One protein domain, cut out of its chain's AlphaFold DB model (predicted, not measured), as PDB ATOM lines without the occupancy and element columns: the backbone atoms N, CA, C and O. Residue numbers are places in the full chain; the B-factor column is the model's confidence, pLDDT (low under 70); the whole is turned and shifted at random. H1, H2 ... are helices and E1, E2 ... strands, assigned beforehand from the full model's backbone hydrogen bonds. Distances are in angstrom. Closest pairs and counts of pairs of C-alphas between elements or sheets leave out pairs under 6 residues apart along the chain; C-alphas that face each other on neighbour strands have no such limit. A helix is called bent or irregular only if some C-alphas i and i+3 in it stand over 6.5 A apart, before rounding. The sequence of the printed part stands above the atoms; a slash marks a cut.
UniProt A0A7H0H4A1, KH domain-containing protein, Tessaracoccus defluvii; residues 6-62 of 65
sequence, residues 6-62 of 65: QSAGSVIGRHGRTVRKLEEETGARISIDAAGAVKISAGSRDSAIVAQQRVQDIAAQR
ATOM      1  N   GLN A   6     207.119 110.335 202.541       57.22
ATOM      2  CA  GLN A   6     205.925 110.056 203.342       57.22
ATOM      3  C   GLN A   6     204.624 110.409 202.609       57.22
ATOM      4  O   GLN A   6     203.639 109.678 202.729       57.22
ATOM      5  N   SER A   7     204.615 111.483 201.815       61.66
ATOM      6  CA  SER A   7     203.447 111.852 201.008       61.66
ATOM      7  C   SER A   7     203.327 110.941 199.790       61.66
ATOM      8  O   SER A   7     202.253 110.407 199.528       61.66
ATOM      9  N   ALA A   8     204.442 110.675 199.103       61.75
ATOM     10  CA  ALA A   8     204.467 109.835 197.907       61.75
ATOM     11  C   ALA A   8     204.139 108.356 198.202       61.75
ATOM     12  O   ALA A   8     203.379 107.735 197.467       61.75
ATOM     13  N   GLY A   9     204.620 107.791 199.313       63.34
ATOM     14  CA  GLY A   9     204.321 106.414 199.727       63.34
ATOM     15  C   GLY A   9     202.834 106.172 200.005       63.34
ATOM     16  O   GLY A   9     202.306 105.100 199.712       63.34
ATOM     17  N   SER A  10     202.125 107.197 200.489       63.03
ATOM     18  CA  SER A  10     200.671 107.138 200.660       63.03
ATOM     19  C   SER A  10     199.924 107.202 199.319       63.03
ATOM     20  O   SER A  10     198.843 106.627 199.217       63.03
ATOM     21  N   VAL A  11     200.501 107.850 198.297       65.81
ATOM     22  CA  VAL A  11     199.955 107.924 196.926       65.81
ATOM     23  C   VAL A  11     200.090 106.588 196.189       65.81
ATOM     24  O   VAL A  11     199.201 106.209 195.433       65.81
ATOM     25  N   ILE A  12     201.154 105.827 196.456       73.00
ATOM     26  CA  ILE A  12     201.379 104.487 195.882       73.00
ATOM     27  C   ILE A  12     200.318 103.473 196.356       73.00
ATOM     28  O   ILE A  12     199.889 102.606 195.585       73.00
ATOM     29  N   GLY A  13     199.890 103.584 197.621       64.50
ATOM     30  CA  GLY A  13     199.010 102.621 198.291       64.50
ATOM     31  C   GLY A  13     199.705 101.291 198.639       64.50
ATOM     32  O   GLY A  13     200.812 100.999 198.186       64.50
ATOM     33  N   ARG A  14     199.051 100.434 199.444       58.03
ATOM     34  CA  ARG A  14     199.552  99.074 199.734       58.03
ATOM     35  C   ARG A  14     199.663  98.289 198.414       58.03
ATOM     36  O   ARG A  14     198.659  98.128 197.728       58.03
ATOM     37  N   HIS A  15     200.863  97.795 198.091       69.00
ATOM     38  CA  HIS A  15     201.228  97.058 196.861       69.00
ATOM     39  C   HIS A  15     201.351  97.857 195.544       69.00
ATOM     40  O   HIS A  15     201.401  97.243 194.482       69.00
ATOM     41  N   GLY A  16     201.402  99.195 195.545       73.19
ATOM     42  CA  GLY A  16     201.636  99.942 194.291       73.19
ATOM     43  C   GLY A  16     200.523  99.841 193.249       73.19
ATOM     44  O   GLY A  16     200.711 100.199 192.088       73.19
ATOM     45  N   ARG A  17     199.336  99.399 193.674       78.25
ATOM     46  CA  ARG A  17     198.144  99.294 192.827       78.25
ATOM     47  C   ARG A  17     197.696 100.655 192.295       78.25
ATOM     48  O   ARG A  17     197.239 100.738 191.160       78.25
ATOM     49  N   THR A  18     197.814 101.696 193.119       78.75
ATOM     50  CA  THR A  18     197.405 103.059 192.760       78.75
ATOM     51  C   THR A  18     198.413 103.703 191.820       78.75
ATOM     52  O   THR A  18     197.998 104.330 190.853       78.75
ATOM     53  N   VAL A  19     199.716 103.481 192.042       80.94
ATOM     54  CA  VAL A  19     200.759 103.930 191.108       80.94
ATOM     55  C   VAL A  19     200.537 103.317 189.733       80.94
ATOM     56  O   VAL A  19     200.399 104.068 188.783       80.94
ATOM     57  N   ARG A  20     200.337 101.998 189.631       81.44
ATOM     58  CA  ARG A  20     200.154 101.342 188.329       81.44
ATOM     59  C   ARG A  20     198.941 101.870 187.555       81.44
ATOM     60  O   ARG A  20     199.028 102.066 186.350       81.44
ATOM     61  N   LYS A  21     197.832 102.158 188.252       81.44
ATOM     62  CA  LYS A  21     196.662 102.815 187.646       81.44
ATOM     63  C   LYS A  21     196.971 104.238 187.183       81.44
ATOM     64  O   LYS A  21     196.657 104.569 186.051       81.44
ATOM     65  N   LEU A  22     197.630 105.049 188.016       78.44
ATOM     66  CA  LEU A  22     198.036 106.404 187.628       78.44
ATOM     67  C   LEU A  22     198.998 106.392 186.438       78.44
ATOM     68  O   LEU A  22     198.877 107.232 185.553       78.44
ATOM     69  N   GLU A  23     199.952 105.465 186.422       79.81
ATOM     70  CA  GLU A  23     200.919 105.302 185.338       79.81
ATOM     71  C   GLU A  23     200.229 104.880 184.033       79.81
ATOM     72  O   GLU A  23     200.583 105.397 182.978       79.81
ATOM     73  N   GLU A  24     199.222 104.000 184.085       81.06
ATOM     74  CA  GLU A  24     198.412 103.619 182.915       81.06
ATOM     75  C   GLU A  24     197.512 104.763 182.425       81.06
ATOM     76  O   GLU A  24     197.421 104.994 181.223       81.06
ATOM     77  N   GLU A  25     196.890 105.517 183.335       78.62
ATOM     78  CA  GLU A  25     196.021 106.645 182.973       78.62
ATOM     79  C   GLU A  25     196.808 107.840 182.422       78.62
ATOM     80  O   GLU A  25     196.334 108.547 181.535       78.62
ATOM     81  N   THR A  26     198.017 108.079 182.934       77.62
ATOM     82  CA  THR A  26     198.852 109.207 182.496       77.62
ATOM     83  C   THR A  26     199.882 108.827 181.440       77.62
ATOM     84  O   THR A  26     200.390 109.714 180.759       77.62
ATOM     85  N   GLY A  27     200.214 107.546 181.273       78.62
ATOM     86  CA  GLY A  27     201.320 107.087 180.424       78.62
ATOM     87  C   GLY A  27     202.707 107.480 180.954       78.62
ATOM     88  O   GLY A  27     203.682 107.519 180.198       78.62
ATOM     89  N   ALA A  28     202.807 107.832 182.236       78.75
ATOM     90  CA  ALA A  28     204.043 108.239 182.887       78.75
ATOM     91  C   ALA A  28     204.525 107.144 183.838       78.75
ATOM     92  O   ALA A  28     203.720 106.608 184.580       78.75
ATOM     93  N   ARG A  29     205.823 106.827 183.858       76.81
ATOM     94  CA  ARG A  29     206.399 105.859 184.803       76.81
ATOM     95  C   ARG A  29     206.801 106.557 186.098       76.81
ATOM     96  O   ARG A  29     207.458 107.587 186.025       76.81
ATOM     97  N   ILE A  30     206.476 106.027 187.270       76.94
ATOM     98  CA  ILE A  30     206.714 106.664 188.570       76.94
ATOM     99  C   ILE A  30     207.596 105.740 189.419       76.94
ATOM    100  O   ILE A  30     207.179 104.675 189.859       76.94
ATOM    101  N   SER A  31     208.836 106.151 189.675       73.31
ATOM    102  CA  SER A  31     209.743 105.511 190.634       73.31
ATOM    103  C   SER A  31     209.908 106.396 191.851       73.31
ATOM    104  O   SER A  31     210.161 107.587 191.717       73.31
ATOM    105  N   ILE A  32     209.769 105.828 193.043       70.50
ATOM    106  CA  ILE A  32     209.860 106.581 194.291       70.50
ATOM    107  C   ILE A  32     210.995 105.987 195.101       70.50
ATOM    108  O   ILE A  32     210.986 104.802 195.423       70.50
ATOM    109  N   ASP A  33     211.978 106.824 195.395       67.44
ATOM    110  CA  ASP A  33     213.126 106.463 196.209       67.44
ATOM    111  C   ASP A  33     212.828 106.734 197.688       67.44
ATOM    112  O   ASP A  33     212.141 107.707 198.024       67.44
ATOM    113  N   ALA A  34     213.370 105.903 198.584       53.50
ATOM    114  CA  ALA A  34     213.162 106.021 200.034       53.50
ATOM    115  C   ALA A  34     213.621 107.386 200.590       53.50
ATOM    116  O   ALA A  34     213.151 107.825 201.637       53.50
ATOM    117  N   ALA A  35     214.477 108.091 199.845       54.00
ATOM    118  CA  ALA A  35     214.952 109.439 200.138       54.00
ATOM    119  C   ALA A  35     213.978 110.580 199.748       54.00
ATOM    120  O   ALA A  35     214.310 111.747 199.937       54.00
ATOM    121  N   GLY A  36     212.791 110.294 199.195       56.44
ATOM    122  CA  GLY A  36     211.847 111.337 198.751       56.44
ATOM    123  C   GLY A  36     212.132 111.865 197.343       56.44
ATOM    124  O   GLY A  36     211.824 113.006 196.995       56.44
ATOM    125  N   ALA A  37     212.747 111.035 196.504       58.09
ATOM    126  CA  ALA A  37     212.902 111.340 195.092       58.09
ATOM    127  C   ALA A  37     211.807 110.620 194.304       58.09
ATOM    128  O   ALA A  37     211.875 109.410 194.098       58.09
ATOM    129  N   VAL A  38     210.799 111.371 193.857       69.88
ATOM    130  CA  VAL A  38     209.828 110.885 192.874       69.88
ATOM    131  C   VAL A  38     210.408 111.132 191.482       69.88
ATOM    132  O   VAL A  38     210.525 112.268 191.032       69.88
ATOM    133  N   LYS A  39     210.814 110.062 190.807       67.06
ATOM    134  CA  LYS A  39     211.268 110.059 189.419       67.06
ATOM    135  C   LYS A  39     210.101 109.722 188.513       67.06
ATOM    136  O   LYS A  39     209.588 108.608 188.550       67.06
ATOM    137  N   ILE A  40     209.719 110.684 187.683       73.31
ATOM    138  CA  ILE A  40     208.709 110.488 186.652       73.31
ATOM    139  C   ILE A  40     209.433 110.310 185.318       73.31
ATOM    140  O   ILE A  40     210.230 111.154 184.913       73.31
ATOM    141  N   SER A  41     209.204 109.186 184.652       69.50
ATOM    142  CA  SER A  41     209.746 108.856 183.337       69.50
ATOM    143  C   SER A  41     208.575 108.592 182.399       69.50
ATOM    144  O   SER A  41     208.098 107.468 182.299       69.50
ATOM    145  N   ALA A  42     208.058 109.632 181.749       74.19
ATOM    146  CA  ALA A  42     207.023 109.464 180.729       74.19
ATOM    147  C   ALA A  42     207.649 109.353 179.336       74.19
ATOM    148  O   ALA A  42     208.663 109.992 179.059       74.19
ATOM    149  N   GLY A  43     207.013 108.575 178.458       73.06
ATOM    150  CA  GLY A  43     207.383 108.506 177.039       73.06
ATOM    151  C   GLY A  43     206.981 109.754 176.241       73.06
ATOM    152  O   GLY A  43     207.552 110.008 175.185       73.06
ATOM    153  N   SER A  44     206.051 110.556 176.769       79.19
ATOM    154  CA  SER A  44     205.522 111.765 176.130       79.19
ATOM    155  C   SER A  44     205.606 112.972 177.062       79.19
ATOM    156  O   SER A  44     205.341 112.872 178.264       79.19
ATOM    157  N   ARG A  45     205.955 114.135 176.500       77.12
ATOM    158  CA  ARG A  45     206.157 115.386 177.250       77.12
ATOM    159  C   ARG A  45     204.859 115.897 177.888       77.12
ATOM    160  O   ARG A  45     204.889 116.300 179.045       77.12
ATOM    161  N   ASP A  46     203.733 115.800 177.185       80.94
ATOM    162  CA  ASP A  46     202.402 116.170 177.689       80.94
ATOM    163  C   ASP A  46     201.987 115.345 178.912       80.94
ATOM    164  O   ASP A  46     201.651 115.890 179.964       80.94
ATOM    165  N   SER A  47     202.116 114.024 178.811       79.94
ATOM    166  CA  SER A  47     201.870 113.087 179.907       79.94
ATOM    167  C   SER A  47     202.757 113.356 181.117       79.94
ATOM    168  O   SER A  47     202.276 113.357 182.250       79.94
ATOM    169  N   ALA A  48     204.047 113.634 180.893       76.81
ATOM    170  CA  ALA A  48     204.961 114.006 181.967       76.81
ATOM    171  C   ALA A  48     204.497 115.268 182.697       76.81
ATOM    172  O   ALA A  48     204.611 115.316 183.918       76.81
ATOM    173  N   ILE A  49     204.000 116.281 181.985       81.81
ATOM    174  CA  ILE A  49     203.548 117.537 182.597       81.81
ATOM    175  C   ILE A  49     202.298 117.287 183.443       81.81
ATOM    176  O   ILE A  49     202.273 117.658 184.616       81.81
ATOM    177  N   VAL A  50     201.298 116.592 182.893       83.50
ATOM    178  CA  VAL A  50     200.050 116.291 183.612       83.50
ATOM    179  C   VAL A  50     200.315 115.420 184.844       83.50
ATOM    180  O   VAL A  50     199.834 115.735 185.933       83.50
ATOM    181  N   ALA A  51     201.116 114.359 184.703       76.56
ATOM    182  CA  ALA A  51     201.464 113.471 185.809       76.56
ATOM    183  C   ALA A  51     202.254 114.203 186.900       76.56
ATOM    184  O   ALA A  51     201.918 114.083 188.077       76.56
ATOM    185  N   GLN A  52     203.258 115.005 186.527       74.38
ATOM    186  CA  GLN A  52     204.022 115.814 187.480       74.38
ATOM    187  C   GLN A  52     203.121 116.780 188.242       74.38
ATOM    188  O   GLN A  52     203.202 116.835 189.465       74.38
ATOM    189  N   GLN A  53     202.217 117.475 187.551       76.19
ATOM    190  CA  GLN A  53     201.323 118.442 188.178       76.19
ATOM    191  C   GLN A  53     200.369 117.775 189.178       76.19
ATOM    192  O   GLN A  53     200.194 118.265 190.291       76.19
ATOM    193  N   ARG A  54     199.780 116.630 188.807       75.50
ATOM    194  CA  ARG A  54     198.859 115.867 189.664       75.50
ATOM    195  C   ARG A  54     199.567 115.271 190.872       75.50
ATOM    196  O   ARG A  54     199.069 115.378 191.988       75.50
ATOM    197  N   VAL A  55     200.730 114.661 190.658       74.44
ATOM    198  CA  VAL A  55     201.532 114.074 191.739       74.44
ATOM    199  C   VAL A  55     202.007 115.163 192.692       74.44
ATOM    200  O   VAL A  55     201.948 114.975 193.904       74.44
ATOM    201  N   GLN A  56     202.427 116.311 192.163       70.88
ATOM    202  CA  GLN A  56     202.821 117.454 192.968       70.88
ATOM    203  C   GLN A  56     201.648 118.010 193.776       70.88
ATOM    204  O   GLN A  56     201.841 118.269 194.953       70.88
ATOM    205  N   ASP A  57     200.452 118.152 193.207       73.75
ATOM    206  CA  ASP A  57     199.275 118.642 193.938       73.75
ATOM    207  C   ASP A  57     198.918 117.727 195.121       73.75
ATOM    208  O   ASP A  57     198.793 118.173 196.262       73.75
ATOM    209  N   ILE A  58     198.884 116.414 194.875       72.00
ATOM    210  CA  ILE A  58     198.563 115.416 195.902       72.00
ATOM    211  C   ILE A  58     199.664 115.348 196.967       72.00
ATOM    212  O   ILE A  58     199.388 115.182 198.157       72.00
ATOM    213  N   ALA A  59     200.927 115.470 196.559       67.62
ATOM    214  CA  ALA A  59     202.042 115.392 197.487       67.62
ATOM    215  C   ALA A  59     202.290 116.701 198.258       67.62
ATOM    216  O   ALA A  59     202.742 116.640 199.405       67.62
ATOM    217  N   ALA A  60     201.960 117.856 197.673       60.38
ATOM    218  CA  ALA A  60     202.112 119.182 198.270       60.38
ATOM    219  C   ALA A  60     201.035 119.488 199.316       60.38
ATOM    220  O   ALA A  60     201.334 120.162 200.299       60.38
ATOM    221  N   GLN A  61     199.824 118.927 199.193       57.78
ATOM    222  CA  GLN A  61     198.756 119.093 200.197       57.78
ATOM    223  C   GLN A  61     199.151 118.638 201.614       57.78
ATOM    224  O   GLN A  61     198.507 119.017 202.588       57.78
ATOM    225  N   ARG A  62     200.215 117.840 201.758       51.03
ATOM    226  CA  ARG A  62     200.709 117.366 203.060       51.03
ATOM    227  C   ARG A  62     201.943 118.101 203.575       51.03
ATOM    228  O   ARG A  62     202.442 117.750 204.640       51.03
TER     229      ARG A  62
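This is residues 6 to 62 of the 65 residues of the protein "KH domain-containing protein" of Tessaracoccus defluvii (UniProt A0A7H0H4A1). Look for a two-stranded hairpin, E1 and E2, with the helices H2 and H3 over one face and the other face bare. The short helix H1 lies across one end, between H2 and the last residues of H3. The printed part has 57 residues, with three named helices and two named strands in the order H1, H2, E1, E2, H3; the class is mixed, helices and strands, and the sheet, E1 - E2, is antiparallel. It is compact, with a radius of gyration of the C-alphas of 10.4 A and spans of 27 by 22 by 18 A.

Find C-alpha 28 at (204.043, 108.239, 182.887); from there E1 runs 16.2 A to residue 33, and E2, residues 37 to 42, runs 15.6 A. H3, residues 45 to 60, spans 21.7 A and ends at (202.112, 119.182, 198.270). H2, residues 14 to 26, spans 20.0 A and is irregular: C-alphas 15 and 18 are 8.2 A apart. H1, residues 6 to 12, begins at (205.925, 110.056, 203.342) and spans 10.4 A.

In the hairpin of E1 and E2, at 162 degrees, find N 31 and O 39 within hydrogen-bond range at 2.8 A. The closest C-alphas of E2 and H3 are Ala 42 and Ala 48, 5.1 A; those of E1 and H2 are Glu 23 and Arg 29, 5.5 A. H2 and E2 are only just apart, at 8.4 A. H2, with residue 26 alone, touches H3, with residues 47 to 51 alone, closest at the C-alphas of Thr 26 and Ser 47, 5.6 A; they run opposite ways at a steep tilt of 40 degrees. H3, with residues 58 to 60 alone, touches H1, closest at the C-alphas of Ser 7 and Ala 59, 5.2 A. H1 and H2 touch only at the corner, closest at the C-alphas of Ile 12 and Val 19, 4.8 A. Every O i to N i+4 pair is within hydrogen-bond range in H3, against 2 of 3 in H1 and 7 of 9 in H2.

The C-alphas farthest apart, those of Arg 14 and Arg 45, are 28.6 A apart. The printed part has no cut, and its four links between elements are tight. Mean pLDDT of the printed part is 71.4; look for values under 70 at residues 6 to 11, 13 to 15, 33 to 39, 41 and 59 to 62.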